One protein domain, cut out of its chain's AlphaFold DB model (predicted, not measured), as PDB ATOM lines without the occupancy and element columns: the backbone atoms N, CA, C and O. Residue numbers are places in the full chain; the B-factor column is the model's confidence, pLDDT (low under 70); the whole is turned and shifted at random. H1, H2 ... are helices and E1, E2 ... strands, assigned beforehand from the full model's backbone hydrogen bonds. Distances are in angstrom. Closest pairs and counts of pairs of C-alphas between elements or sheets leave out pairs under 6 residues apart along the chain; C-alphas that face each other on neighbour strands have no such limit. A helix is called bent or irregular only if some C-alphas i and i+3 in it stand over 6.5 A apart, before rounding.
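What this domain is: This is residues 1083 to 1184 of the 1267 residues of an uncharacterized protein of Spathaspora sp. JA1 (UniProt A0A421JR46). A strongly twisted sheet of four strands, covered on one face by helices H2 and H3, makes a compact body, and from it a long arm, residues 1160 to 1184, sticks out and ends in helix H4. The short helix H1 only grazes the sheet. The printed part has 102 residues with four named helices and four named strands, in the chain order E1, E2, H1, H2, H3, E3, E4, H4. The sheet runs E2, E1, E4, E3, all antiparallel, and the class is mixed, helices and strands. The whole is extended, with a radius of gyration of the C-alphas of 21.5 A and spans of 73 by 29 by 22 A, the arm making the length.

How they stand to each other: The inner strands of the sheet are E1, residues 1083 to 1089, and E4, residues 1149 to 1157, antiparallel at 154 degrees, with N 1086 and O 1154 at 2.9 A. E2, residues 1094 to 1097, is an edge strand and forms a hairpin with E1, with N 1095 and O 1087 at 2.8 A. E3, residues 1139 to 1146, is the other edge strand and forms a hairpin with E4, with N 1151 and O 1144 at 2.8 A. From edge to edge the strands' lines turn by 92 degrees. The sheet and the helices H2, residues 1111 to 1116, and H3, residues 1120 to 1134, form two layers, helices on one face of a sheet. H3 lies over E1 and E4 at a height over the sheet of 9.7 A and runs along the strands, at 16 degrees to E4 on the local plane; its closest C-alphas to E1 are those of Pro 1126 and Ile 1088, 6.9 A apart. H2 lies over E3 at a height of 7.9 A, and the closest C-alphas, those of Ala 1114 and Ser 1143, are 4.9 A apart. H1, residues 1099 to 1102, only grazes the sheet. H4, residues 1166 to 1184, is not on the sheet and touches no helix. Every O i to N i+4 pair is within hydrogen-bond range in H2 and H4, and 6 of 11 are in H3; H1 is too short for such a pair.

Where its parts are: E1 begins at C-alpha 1083, (148.649, 164.720, 181.069), and is 19.8 A long. E3 measures 21.0 A and E4 26.2 A. H3 measures 20.1 A and is irregular, with C-alphas 1122 and 1125 7.2 A apart. H4 is 26.5 A long, from C-alpha 1166 at (136.944, 142.217, 181.918) to C-alpha 1184 at (124.093, 122.410, 169.804).

The domain as a whole: The C-alphas of Gly 1147 and Val 1184, the two farthest apart, are 74.1 A apart. Without the free arm, the body of 77 residues spans 36 by 28 by 21 A. The printed part has no cut, and no link is long. The mean pLDDT of the printed part is 70.6; residues 1098 to 1112 and 1159 to 1184 are under 70.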
ATOM      1  N   PHE A1083     147.738 164.867 182.208       75.69
ATOM      2  CA  PHE A1083     148.649 164.720 181.069       75.69
ATOM      3  C   PHE A1083     150.089 164.410 181.512       75.69
ATOM      4  O   PHE A1083     150.501 164.702 182.632       75.69
ATOM      5  N   ARG A1084     150.848 163.741 180.637       80.62
ATOM      6  CA  ARG A1084     152.311 163.608 180.690       80.62
ATOM      7  C   ARG A1084     152.908 164.529 179.637       80.62
ATOM      8  O   ARG A1084     152.363 164.593 178.534       80.62
ATOM      9  N   PHE A1085     154.027 165.164 179.960       86.06
ATOM     10  CA  PHE A1085     154.699 166.119 179.086       86.06
ATOM     11  C   PHE A1085     156.092 165.619 178.690       86.06
ATOM     12  O   PHE A1085     156.748 164.896 179.440       86.06
ATOM     13  N   ILE A1086     156.525 165.981 177.485       88.62
ATOM     14  CA  ILE A1086     157.898 165.796 177.006       88.62
ATOM     15  C   ILE A1086     158.355 167.067 176.295       88.62
ATOM     16  O   ILE A1086     157.557 167.721 175.619       88.62
ATOM     17  N   LEU A1087     159.643 167.380 176.416       87.69
ATOM     18  CA  LEU A1087     160.299 168.430 175.645       87.69
ATOM     19  C   LEU A1087     161.135 167.805 174.526       87.69
ATOM     20  O   LEU A1087     161.795 166.787 174.736       87.69
ATOM     21  N   ILE A1088     161.118 168.404 173.339       88.12
ATOM     22  CA  ILE A1088     161.963 168.010 172.206       88.12
ATOM     23  C   ILE A1088     162.877 169.183 171.867       88.12
ATOM     24  O   ILE A1088     162.386 170.256 171.528       88.12
ATOM     25  N   ASN A1089     164.192 169.002 171.964       89.31
ATOM     26  CA  ASN A1089     165.152 170.048 171.594       89.31
ATOM     27  C   ASN A1089     165.360 170.127 170.067       89.31
ATOM     28  O   ASN A1089     164.927 169.244 169.319       89.31
ATOM     29  N   MET A1090     166.084 171.148 169.596       84.50
ATOM     30  CA  MET A1090     166.362 171.332 168.159       84.50
ATOM     31  C   MET A1090     167.230 170.232 167.524       84.50
ATOM     32  O   MET A1090     167.228 170.049 166.307       84.50
ATOM     33  N   ASN A1091     167.897 169.410 168.336       81.69
ATOM     34  CA  ASN A1091     168.622 168.229 167.863       81.69
ATOM     35  C   ASN A1091     167.720 166.987 167.717       81.69
ATOM     36  O   ASN A1091     168.159 165.969 167.179       81.69
ATOM     37  N   GLY A1092     166.451 167.063 168.140       76.25
ATOM     38  CA  GLY A1092     165.488 165.959 168.113       76.25
ATOM     39  C   GLY A1092     165.595 164.996 169.304       76.25
ATOM     40  O   GLY A1092     165.043 163.890 169.253       76.25
ATOM     41  N   GLU A1093     166.301 165.382 170.364       85.31
ATOM     42  CA  GLU A1093     166.393 164.629 171.615       85.31
ATOM     43  C   GLU A1093     165.175 164.910 172.497       85.31
ATOM     44  O   GLU A1093     164.647 166.021 172.524       85.31
ATOM     45  N   VAL A1094     164.724 163.877 173.207       85.69
ATOM     46  CA  VAL A1094     163.492 163.899 174.001       85.69
ATOM     47  C   VAL A1094     163.864 163.949 175.471       85.69
ATOM     48  O   VAL A1094     164.527 163.040 175.965       85.69
ATOM     49  N   ILE A1095     163.398 164.980 176.166       83.06
ATOM     50  CA  ILE A1095     163.620 165.183 177.593       83.06
ATOM     51  C   ILE A1095     162.291 164.890 178.312       83.06
ATOM     52  O   ILE A1095     161.317 165.631 178.128       83.06
ATOM     53  N   PRO A1096     162.194 163.795 179.092       77.94
ATOM     54  CA  PRO A1096     161.048 163.554 179.966       77.94
ATOM     55  C   PRO A1096     160.957 164.699 180.975       77.94
ATOM     56  O   PRO A1096     161.967 165.056 181.570       77.94
ATOM     57  N   THR A1097     159.784 165.313 181.119       75.50
ATOM     58  CA  THR A1097     159.638 166.539 181.915       75.50
ATOM     59  C   THR A1097     158.414 166.423 182.822       75.50
ATOM     60  O   THR A1097     157.330 166.059 182.357       75.50
ATOM     61  N   ASP A1098     158.592 166.715 184.110       66.69
ATOM     62  CA  ASP A1098     157.521 166.707 185.110       66.69
ATOM     63  C   ASP A1098     156.814 168.070 185.191       66.69
ATOM     64  O   ASP A1098     157.307 169.087 184.709       66.69
ATOM     65  N   LYS A1099     155.624 168.103 185.803       59.12
ATOM     66  CA  LYS A1099     154.758 169.298 185.869       59.12
ATOM     67  C   LYS A1099     155.477 170.539 186.427       59.12
ATOM     68  O   LYS A1099     155.208 171.643 185.970       59.12
ATOM     69  N   GLU A1100     156.394 170.348 187.371       60.66
ATOM     70  CA  GLU A1100     157.128 171.416 188.069       60.66
ATOM     71  C   GLU A1100     158.216 172.072 187.203       60.66
ATOM     72  O   GLU A1100     158.580 173.216 187.431       60.66
ATOM     73  N   THR A1101     158.701 171.403 186.150       61.84
ATOM     74  CA  THR A1101     159.765 171.942 185.272       61.84
ATOM     75  C   THR A1101     159.229 172.776 184.097       61.84
ATOM     76  O   THR A1101     159.995 173.438 183.391       61.84
ATOM     77  N   ILE A1102     157.906 172.783 183.891       66.50
ATOM     78  CA  ILE A1102     157.212 173.582 182.859       66.50
ATOM     79  C   ILE A1102     156.737 174.943 183.415       66.50
ATOM     80  O   ILE A1102     156.245 175.762 182.651       66.50
ATOM     81  N   ASP A1103     156.938 175.184 184.716       49.25
ATOM     82  CA  ASP A1103     156.683 176.403 185.498       49.25
ATOM     83  C   ASP A1103     155.906 177.546 184.797       49.25
ATOM     84  O   ASP A1103     156.428 178.317 183.989       49.25
ATOM     85  N   GLY A1104     154.623 177.668 185.151       55.34
ATOM     86  CA  GLY A1104     153.825 178.896 185.036       55.34
ATOM     87  C   GLY A1104     153.252 179.294 183.670       55.34
ATOM     88  O   GLY A1104     152.197 179.921 183.648       55.34
ATOM     89  N   TYR A1105     153.858 178.920 182.542       53.75
ATOM     90  CA  TYR A1105     153.369 179.324 181.215       53.75
ATOM     91  C   TYR A1105     153.388 178.154 180.234       53.75
ATOM     92  O   TYR A1105     154.377 177.900 179.554       53.75
ATOM     93  N   LEU A1106     152.250 177.465 180.111       60.25
ATOM     94  CA  LEU A1106     151.903 176.838 178.838       60.25
ATOM     95  C   LEU A1106     151.612 177.990 177.866       60.25
ATOM     96  O   LEU A1106     150.634 178.712 178.095       60.25
ATOM     97  N   PRO A1107     152.450 178.220 176.839       57.72
ATOM     98  CA  PRO A1107     152.182 179.264 175.861       57.72
ATOM     99  C   PRO A1107     150.809 178.998 175.243       57.72
ATOM    100  O   PRO A1107     150.499 177.856 174.901       57.72
ATOM    101  N   LYS A1108     149.974 180.032 175.096       61.16
ATOM    102  CA  LYS A1108     148.709 179.937 174.347       61.16
ATOM    103  C   LYS A1108     148.993 179.950 172.843       61.16
ATOM    104  O   LYS A1108     148.400 180.735 172.119       61.16
ATOM    105  N   GLU A1109     149.943 179.131 172.411       67.06
ATOM    106  CA  GLU A1109     150.382 179.056 171.027       67.06
ATOM    107  C   GLU A1109     149.681 177.886 170.346       67.06
ATOM    108  O   GLU A1109     149.654 176.767 170.871       67.06
ATOM    109  N   ASN A1110     149.119 178.117 169.162       66.19
ATOM    110  CA  ASN A1110     148.728 177.000 168.308       66.19
ATOM    111  C   ASN A1110     149.984 176.338 167.689       66.19
ATOM    112  O   ASN A1110     151.102 176.851 167.774       66.19
ATOM    113  N   ALA A1111     149.817 175.182 167.041       62.78
ATOM    114  CA  ALA A1111     150.940 174.476 166.420       62.78
ATOM    115  C   ALA A1111     151.684 175.319 165.359       62.78
ATOM    116  O   ALA A1111     152.870 175.085 165.145       62.78
ATOM    117  N   PHE A1112     151.023 176.295 164.726       65.50
ATOM    118  CA  PHE A1112     151.636 177.216 163.761       65.50
ATOM    119  C   PHE A1112     152.493 178.269 164.432       65.50
ATOM    120  O   PHE A1112     153.627 178.461 164.014       65.50
ATOM    121  N   GLU A1113     151.987 178.900 165.485       74.75
ATOM    122  CA  GLU A1113     152.718 179.900 166.260       74.75
ATOM    123  C   GLU A1113     153.984 179.270 166.852       74.75
ATOM    124  O   GLU A1113     155.083 179.783 166.647       74.75
ATOM    125  N   ALA A1114     153.861 178.063 167.417       75.31
ATOM    126  CA  ALA A1114     154.994 177.309 167.945       75.31
ATOM    127  C   ALA A1114     156.038 176.933 166.874       75.31
ATOM    128  O   ALA A1114     157.224 176.860 167.185       75.31
ATOM    129  N   LEU A1115     155.628 176.662 165.628       73.06
ATOM    130  CA  LEU A1115     156.546 176.347 164.524       73.06
ATOM    131  C   LEU A1115     157.149 177.603 163.884       73.06
ATOM    132  O   LEU A1115     158.296 177.564 163.453       73.06
ATOM    133  N   SER A1116     156.400 178.709 163.851       75.88
ATOM    134  CA  SER A1116     156.821 179.987 163.264       75.88
ATOM    135  C   SER A1116     157.934 180.685 164.048       75.88
ATOM    136  O   SER A1116     158.633 181.531 163.500       75.88
ATOM    137  N   ASN A1117     158.148 180.280 165.302       78.12
ATOM    138  CA  ASN A1117     159.220 180.778 166.162       78.12
ATOM    139  C   ASN A1117     160.625 180.260 165.770       78.12
ATOM    140  O   ASN A1117     161.608 180.611 166.431       78.12
ATOM    141  N   PHE A1118     160.746 179.414 164.736       81.00
ATOM    142  CA  PHE A1118     161.992 178.736 164.358       81.00
ATOM    143  C   PHE A1118     162.269 178.785 162.850       81.00
ATOM    144  O   PHE A1118     161.353 178.686 162.035       81.00
ATOM    145  N   ASP A1119     163.550 178.872 162.481       79.25
ATOM    146  CA  ASP A1119     163.982 178.921 161.080       79.25
ATOM    147  C   ASP A1119     163.894 177.544 160.399       79.25
ATOM    148  O   ASP A1119     164.108 176.494 161.013       79.25
ATOM    149  N   GLU A1120     163.651 177.538 159.087       70.62
ATOM    150  CA  GLU A1120     163.416 176.327 158.284       70.62
ATOM    151  C   GLU A1120     164.553 175.289 158.392       70.62
ATOM    152  O   GLU A1120     164.311 174.081 158.452       70.62
ATOM    153  N   HIS A1121     165.802 175.748 158.515       71.62
ATOM    154  CA  HIS A1121     166.969 174.879 158.685       71.62
ATOM    155  C   HIS A1121     167.064 174.235 160.082       71.62
ATOM    156  O   HIS A1121     167.605 173.132 160.208       71.62
ATOM    157  N   GLU A1122     166.515 174.869 161.122       75.88
ATOM    158  CA  GLU A1122     166.500 174.341 162.497       75.88
ATOM    159  C   GLU A1122     165.405 173.272 162.688       75.88
ATOM    160  O   GLU A1122     165.527 172.373 163.524       75.88
ATOM    161  N   LEU A1123     164.353 173.319 161.867       75.12
ATOM    162  CA  LEU A1123     163.146 172.500 161.999       75.12
ATOM    163  C   LEU A1123     163.257 171.077 161.417       75.12
ATOM    164  O   LEU A1123     162.483 170.187 161.786       75.12
ATOM    165  N   VAL A1124     164.242 170.807 160.555       75.06
ATOM    166  CA  VAL A1124     164.339 169.538 159.801       75.06
ATOM    167  C   VAL A1124     164.460 168.304 160.708       75.06
ATOM    168  O   VAL A1124     163.843 167.263 160.448       75.06
ATOM    169  N   ARG A1125     165.256 168.384 161.784       76.62
ATOM    170  CA  ARG A1125     165.479 167.256 162.712       76.62
ATOM    171  C   ARG A1125     164.343 167.087 163.735       76.62
ATOM    172  O   ARG A1125     163.871 165.952 163.879       76.62
ATOM    173  N   PRO A1126     163.845 168.150 164.399       77.56
ATOM    174  CA  PRO A1126     162.738 168.048 165.352       77.56
ATOM    175  C   PRO A1126     161.437 167.563 164.714       77.56
ATOM    176  O   PRO A1126     160.773 166.699 165.287       77.56
ATOM    177  N   ILE A1127     161.107 168.012 163.496       77.81
ATOM    178  CA  ILE A1127     159.862 167.630 162.805       77.81
ATOM    179  C   ILE A1127     159.765 166.114 162.602       77.81
ATOM    180  O   ILE A1127     158.715 165.514 162.851       77.81
ATOM    181  N   ARG A1128     160.860 165.446 162.211       80.31
ATOM    182  CA  ARG A1128     160.874 163.977 162.048       80.31
ATOM    183  C   ARG A1128     160.543 163.257 163.356       80.31
ATOM    184  O   ARG A1128     159.878 162.218 163.350       80.31
ATOM    185  N   ARG A1129     160.995 163.803 164.486       80.94
ATOM    186  CA  ARG A1129     160.728 163.252 165.818       80.94
ATOM    187  C   ARG A1129     159.314 163.560 166.288       80.94
ATOM    188  O   ARG A1129     158.656 162.635 166.757       80.94
ATOM    189  N   ILE A1130     158.818 164.773 166.072       81.38
ATOM    190  CA  ILE A1130     157.433 165.161 166.371       81.38
ATOM    191  C   ILE A1130     156.451 164.241 165.631       81.38
ATOM    192  O   ILE A1130     155.606 163.629 166.282       81.38
ATOM    193  N   LYS A1131     156.645 163.996 164.324       79.88
ATOM    194  CA  LYS A1131     155.818 163.050 163.541       79.88
ATOM    195  C   LYS A1131     155.830 161.629 164.118       79.88
ATOM    196  O   LYS A1131     154.801 160.957 164.178       79.88
ATOM    197  N   LYS A1132     156.986 161.157 164.604       83.06
ATOM    198  CA  LYS A1132     157.108 159.839 165.261       83.06
ATOM    199  C   LYS A1132     156.323 159.765 166.576       83.06
ATOM    200  O   LYS A1132     155.808 158.699 166.911       83.06
ATOM    201  N   PHE A1133     156.243 160.863 167.326       81.50
ATOM    202  CA  PHE A1133     155.491 160.935 168.581       81.50
ATOM    203  C   PHE A1133     153.992 161.185 168.366       81.50
ATOM    204  O   PHE A1133     153.189 160.602 169.096       81.50
ATOM    205  N   GLN A1134     153.603 161.915 167.318       78.50
ATOM    206  CA  GLN A1134     152.206 162.066 166.892       78.50
ATOM    207  C   GLN A1134     151.561 160.717 166.557       78.50
ATOM    208  O   GLN A1134     150.511 160.401 167.108       78.50
ATOM    209  N   ARG A1135     152.266 159.831 165.832       76.25
ATOM    210  CA  ARG A1135     151.833 158.429 165.605       76.25
ATOM    211  C   ARG A1135     151.625 157.618 166.894       76.25
ATOM    212  O   ARG A1135     151.011 156.560 166.873       76.25
ATOM    213  N   LYS A1136     152.162 158.083 168.028       77.88
ATOM    214  CA  LYS A1136     152.006 157.475 169.362       77.88
ATOM    215  C   LYS A1136     151.024 158.250 170.254       77.88
ATOM    216  O   LYS A1136     151.050 158.064 171.481       77.88
ATOM    217  N   ASN A1137     150.167 159.083 169.664       79.19
ATOM    218  CA  ASN A1137     149.172 159.946 170.310       79.19
ATOM    219  C   ASN A1137     149.761 161.007 171.254       79.19
ATOM    220  O   ASN A1137     149.161 161.319 172.284       79.19
ATOM    221  N   TRP A1138     150.943 161.540 170.942       82.75
ATOM    222  CA  TRP A1138     151.460 162.752 171.585       82.75
ATOM    223  C   TRP A1138     151.103 163.972 170.741       82.75
ATOM    224  O   TRP A1138     151.286 163.954 169.528       82.75
ATOM    225  N   LYS A1139     150.624 165.039 171.376       83.25
ATOM    226  CA  LYS A1139     150.177 166.266 170.706       83.25
ATOM    227  C   LYS A1139     151.162 167.397 170.967       83.25
ATOM    228  O   LYS A1139     151.591 167.545 172.106       83.25
ATOM    229  N   LEU A1140     151.522 168.165 169.937       85.00
ATOM    230  CA  LEU A1140     152.331 169.379 170.081       85.00
ATOM    231  C   LEU A1140     151.448 170.486 170.666       85.00
ATOM    232  O   LEU A1140     150.369 170.731 170.138       85.00
ATOM    233  N   ILE A1141     151.882 171.095 171.766       81.31
ATOM    234  CA  ILE A1141     151.070 172.051 172.535       81.31
ATOM    235  C   ILE A1141     151.737 173.417 172.732       81.31
ATOM    236  O   ILE A1141     151.119 174.292 173.322       81.31
ATOM    237  N   GLY A1142     152.983 173.601 172.284       85.38
ATOM    238  CA  GLY A1142     153.663 174.898 172.349       85.38
ATOM    239  C   GLY A1142     155.173 174.810 172.139       85.38
ATOM    240  O   GLY A1142     155.728 173.720 171.947       85.38
ATOM    241  N   SER A1143     155.833 175.965 172.209       85.38
ATOM    242  CA  SER A1143     157.290 176.110 172.153       85.38
ATOM    243  C   SER A1143     157.841 176.767 173.433       85.38
ATOM    244  O   SER A1143     157.147 177.528 174.094       85.38
ATOM    245  N   LYS A1144     159.074 176.445 173.843       83.94
ATOM    246  CA  LYS A1144     159.762 177.108 174.969       83.94
ATOM    247  C   LYS A1144     161.149 177.548 174.525       83.94
ATOM    248  O   LYS A1144     161.932 176.726 174.045       83.94
ATOM    249  N   VAL A1145     161.459 178.825 174.721       79.38
ATOM    250  CA  VAL A1145     162.792 179.392 174.499       79.38
ATOM    251  C   VAL A1145     163.361 179.786 175.856       79.38
ATOM    252  O   VAL A1145     162.816 180.651 176.531       79.38
ATOM    253  N   ASP A1146     164.428 179.109 176.273       74.69
ATOM    254  CA  ASP A1146     165.122 179.349 177.538       74.69
ATOM    255  C   ASP A1146     166.576 179.748 177.236       74.69
ATOM    256  O   ASP A1146     167.451 178.909 176.981       74.69
ATOM    257  N   GLY A1147     166.809 181.060 177.126       77.50
ATOM    258  CA  GLY A1147     168.065 181.626 176.627       77.50
ATOM    259  C   GLY A1147     168.378 181.166 175.197       77.50
ATOM    260  O   GLY A1147     167.577 181.348 174.287       77.50
ATOM    261  N   ASN A1148     169.538 180.529 174.996       72.69
ATOM    262  CA  ASN A1148     169.949 179.974 173.695       72.69
ATOM    263  C   ASN A1148     169.361 178.582 173.397       72.69
ATOM    264  O   ASN A1148     169.674 177.994 172.360       72.69
ATOM    265  N   LYS A1149     168.558 178.005 174.298       77.94
ATOM    266  CA  LYS A1149     168.011 176.655 174.132       77.94
ATOM    267  C   LYS A1149     166.539 176.726 173.746       77.94
ATOM    268  O   LYS A1149     165.714 177.280 174.467       77.94
ATOM    269  N   LYS A1150     166.219 176.136 172.598       85.94
ATOM    270  CA  LYS A1150     164.880 176.121 172.004       85.94
ATOM    271  C   LYS A1150     164.274 174.712 172.093       85.94
ATOM    272  O   LYS A1150     164.950 173.730 171.762       85.94
ATOM    273  N   TYR A1151     163.014 174.613 172.516       86.88
ATOM    274  CA  TYR A1151     162.308 173.349 172.746       86.88
ATOM    275  C   TYR A1151     160.870 173.365 172.215       86.88
ATOM    276  O   TYR A1151     160.187 174.382 172.271       86.88
ATOM    277  N   PHE A1152     160.381 172.197 171.803       87.94
ATOM    278  CA  PHE A1152     158.967 171.917 171.556       87.94
ATOM    279  C   PHE A1152     158.349 171.159 172.725       87.94
ATOM    280  O   PHE A1152     158.947 170.211 173.229       87.94
ATOM    281  N   ILE A1153     157.132 171.527 173.114       87.62
ATOM    282  CA  ILE A1153     156.393 170.895 174.207       87.62
ATOM    283  C   ILE A1153     155.336 169.960 173.616       87.62
ATOM    284  O   ILE A1153     154.467 170.398 172.861       87.62
ATOM    285  N   MET A1154     155.368 168.672 173.977       87.19
ATOM    286  CA  MET A1154     154.312 167.720 173.619       87.19
ATOM    287  C   MET A1154     153.622 167.130 174.851       87.19
ATOM    288  O   MET A1154     154.269 166.861 175.862       87.19
ATOM    289  N   ALA A1155     152.320 166.853 174.746       85.19
ATOM    290  CA  ALA A1155     151.519 166.251 175.810       85.19
ATOM    291  C   ALA A1155     150.748 165.003 175.370       85.19
ATOM    292  O   ALA A1155     150.323 164.868 174.220       85.19
ATOM    293  N   LYS A1156     150.527 164.091 176.323       86.25
ATOM    294  CA  LYS A1156     149.710 162.880 176.155       86.25
ATOM    295  C   LYS A1156     148.888 162.591 177.419       86.25
ATOM    296  O   LYS A1156     149.451 162.645 178.509       86.25
ATOM    297  N   PRO A1157     147.590 162.249 177.323       79.06
ATOM    298  CA  PRO A1157     146.775 161.937 178.500       79.06
ATOM    299  C   PRO A1157     147.281 160.687 179.249       79.06
ATOM    300  O   PRO A1157     147.684 159.695 178.630       79.06
ATOM    301  N   LYS A1158     147.255 160.717 180.588       73.44
ATOM    302  CA  LYS A1158     147.568 159.569 181.459       73.44
ATOM    303  C   LYS A1158     146.441 158.528 181.342       73.44
ATOM    304  O   LYS A1158     145.295 158.822 181.665       73.44
ATOM    305  N   LYS A1159     146.739 157.301 180.889       55.00
ATOM    306  CA  LYS A1159     145.762 156.189 180.894       55.00
ATOM    307  C   LYS A1159     145.542 155.701 182.335       55.00
ATOM    308  O   LYS A1159     146.523 155.404 183.013       55.00
ATOM    309  N   LYS A1160     144.286 155.584 182.789       45.38
ATOM    310  CA  LYS A1160     143.934 154.906 184.052       45.38
ATOM    311  C   LYS A1160     144.171 153.393 183.883       45.38
ATOM    312  O   LYS A1160     143.571 152.781 183.004       45.38
ATOM    313  N   GLN A1161     145.077 152.804 184.667       40.59
ATOM    314  CA  GLN A1161     145.254 151.346 184.753       40.59
ATOM    315  C   GLN A1161     144.031 150.752 185.472       40.59
ATOM    316  O   GLN A1161     143.737 151.177 186.582       40.59
ATOM    317  N   GLY A1162     143.303 149.816 184.850       40.34
ATOM    318  CA  GLY A1162     142.186 149.141 185.533       40.34
ATOM    319  C   GLY A1162     141.345 148.142 184.724       40.34
ATOM    320  O   GLY A1162     140.746 147.260 185.318       40.34
ATOM    321  N   TYR A1163     141.316 148.193 183.388       47.62
ATOM    322  CA  TYR A1163     140.326 147.427 182.595       47.62
ATOM    323  C   TYR A1163     140.883 146.217 181.815       47.62
ATOM    324  O   TYR A1163     140.360 145.855 180.771       47.62
ATOM    325  N   GLY A1164     141.946 145.562 182.298       40.12
ATOM    326  CA  GLY A1164     142.560 144.411 181.603       40.12
ATOM    327  C   GLY A1164     141.901 143.041 181.853       40.12
ATOM    328  O   GLY A1164     142.183 142.089 181.127       40.12
ATOM    329  N   LEU A1165     141.055 142.917 182.881       45.78
ATOM    330  CA  LEU A1165     140.474 141.639 183.333       45.78
ATOM    331  C   LEU A1165     139.109 141.330 182.696       45.78
ATOM    332  O   LEU A1165     138.801 140.174 182.412       45.78
ATOM    333  N   TYR A1166     138.316 142.362 182.410       48.00
ATOM    334  CA  TYR A1166     136.944 142.217 181.918       48.00
ATOM    335  C   TYR A1166     136.876 141.697 180.468       48.00
ATOM    336  O   TYR A1166     136.050 140.844 180.145       48.00
ATOM    337  N   ASP A1167     137.810 142.113 179.610       44.47
ATOM    338  CA  ASP A1167     137.861 141.660 178.211       44.47
ATOM    339  C   ASP A1167     138.333 140.205 178.068       44.47
ATOM    340  O   ASP A1167     137.917 139.496 177.145       44.47
ATOM    341  N   LYS A1168     139.128 139.709 179.026       43.62
ATOM    342  CA  LYS A1168     139.488 138.286 179.097       43.62
ATOM    343  C   LYS A1168     138.276 137.428 179.462       43.62
ATOM    344  O   LYS A1168     138.057 136.405 178.822       43.62
ATOM    345  N   LEU A1169     137.441 137.877 180.405       51.28
ATOM    346  CA  LEU A1169     136.195 137.190 180.773       51.28
ATOM    347  C   LEU A1169     135.196 137.152 179.612       51.28
ATOM    348  O   LEU A1169     134.620 136.105 179.328       51.28
ATOM    349  N   LYS A1170     135.038 138.254 178.875       47.16
ATOM    350  CA  LYS A1170     134.121 138.316 177.728       47.16
ATOM    351  C   LYS A1170     134.551 137.401 176.575       47.16
ATOM    352  O   LYS A1170     133.706 136.778 175.939       47.16
ATOM    353  N   SER A1171     135.858 137.281 176.351       42.69
ATOM    354  CA  SER A1171     136.434 136.369 175.355       42.69
ATOM    355  C   SER A1171     136.228 134.906 175.748       42.69
ATOM    356  O   SER A1171     135.885 134.088 174.899       42.69
ATOM    357  N   VAL A1172     136.345 134.588 177.041       53.28
ATOM    358  CA  VAL A1172     135.997 133.263 177.569       53.28
ATOM    359  C   VAL A1172     134.513 132.982 177.343       53.28
ATOM    360  O   VAL A1172     134.194 131.961 176.755       53.28
ATOM    361  N   PHE A1173     133.599 133.895 177.686       58.09
ATOM    362  CA  PHE A1173     132.164 133.691 177.436       58.09
ATOM    363  C   PHE A1173     131.808 133.568 175.950       58.09
ATOM    364  O   PHE A1173     130.936 132.774 175.604       58.09
ATOM    365  N   ALA A1174     132.492 134.295 175.064       56.12
ATOM    366  CA  ALA A1174     132.286 134.187 173.624       56.12
ATOM    367  C   ALA A1174     132.769 132.835 173.076       56.12
ATOM    368  O   ALA A1174     132.043 132.200 172.318       56.12
ATOM    369  N   VAL A1175     133.946 132.357 173.497       56.72
ATOM    370  CA  VAL A1175     134.466 131.036 173.102       56.72
ATOM    371  C   VAL A1175     133.596 129.920 173.675       56.72
ATOM    372  O   VAL A1175     133.254 128.989 172.952       56.72
ATOM    373  N   THR A1176     133.157 130.034 174.928       59.59
ATOM    374  CA  THR A1176     132.234 129.070 175.538       59.59
ATOM    375  C   THR A1176     130.878 129.084 174.834       59.59
ATOM    376  O   THR A1176     130.329 128.022 174.569       59.59
ATOM    377  N   GLY A1177     130.369 130.259 174.449       65.94
ATOM    378  CA  GLY A1177     129.144 130.397 173.662       65.94
ATOM    379  C   GLY A1177     129.263 129.793 172.262       65.94
ATOM    380  O   GLY A1177     128.346 129.114 171.814       65.94
ATOM    381  N   LEU A1178     130.404 129.956 171.590       54.22
ATOM    382  CA  LEU A1178     130.650 129.402 170.253       54.22
ATOM    383  C   LEU A1178     130.842 127.878 170.299       54.22
ATOM    384  O   LEU A1178     130.325 127.167 169.442       54.22
ATOM    385  N   VAL A1179     131.494 127.359 171.344       64.50
ATOM    386  CA  VAL A1179     131.560 125.915 171.630       64.50
ATOM    387  C   VAL A1179     130.175 125.361 171.965       64.50
ATOM    388  O   VAL A1179     129.854 124.256 171.540       64.50
ATOM    389  N   LEU A1180     129.330 126.122 172.666       60.94
ATOM    390  CA  LEU A1180     127.958 125.724 172.981       60.94
ATOM    391  C   LEU A1180     127.077 125.700 171.725       60.94
ATOM    392  O   LEU A1180     126.381 124.720 171.506       60.94
ATOM    393  N   VAL A1181     127.164 126.712 170.858       66.00
ATOM    394  CA  VAL A1181     126.462 126.743 169.563       66.00
ATOM    395  C   VAL A1181     126.980 125.647 168.629       66.00
ATOM    396  O   VAL A1181     126.186 125.006 167.950       66.00
ATOM    397  N   GLY A1182     128.285 125.363 168.639       64.06
ATOM    398  CA  GLY A1182     128.875 124.240 167.910       64.06
ATOM    399  C   GLY A1182     128.409 122.883 168.438       64.06
ATOM    400  O   GLY A1182     128.061 122.011 167.652       64.06
ATOM    401  N   LEU A1183     128.329 122.701 169.759       58.03
ATOM    402  CA  LEU A1183     127.801 121.482 170.379       58.03
ATOM    403  C   LEU A1183     126.295 121.320 170.139       58.03
ATOM    404  O   LEU A1183     125.855 120.202 169.903       58.03
ATOM    405  N   VAL A1184     125.523 122.410 170.152       67.44
ATOM    406  CA  VAL A1184     124.093 122.410 169.804       67.44
ATOM    407  C   VAL A1184     123.908 122.094 168.322       67.44
ATOM    408  O   VAL A1184     123.090 121.246 167.997       67.44
TER     409      VAL A1184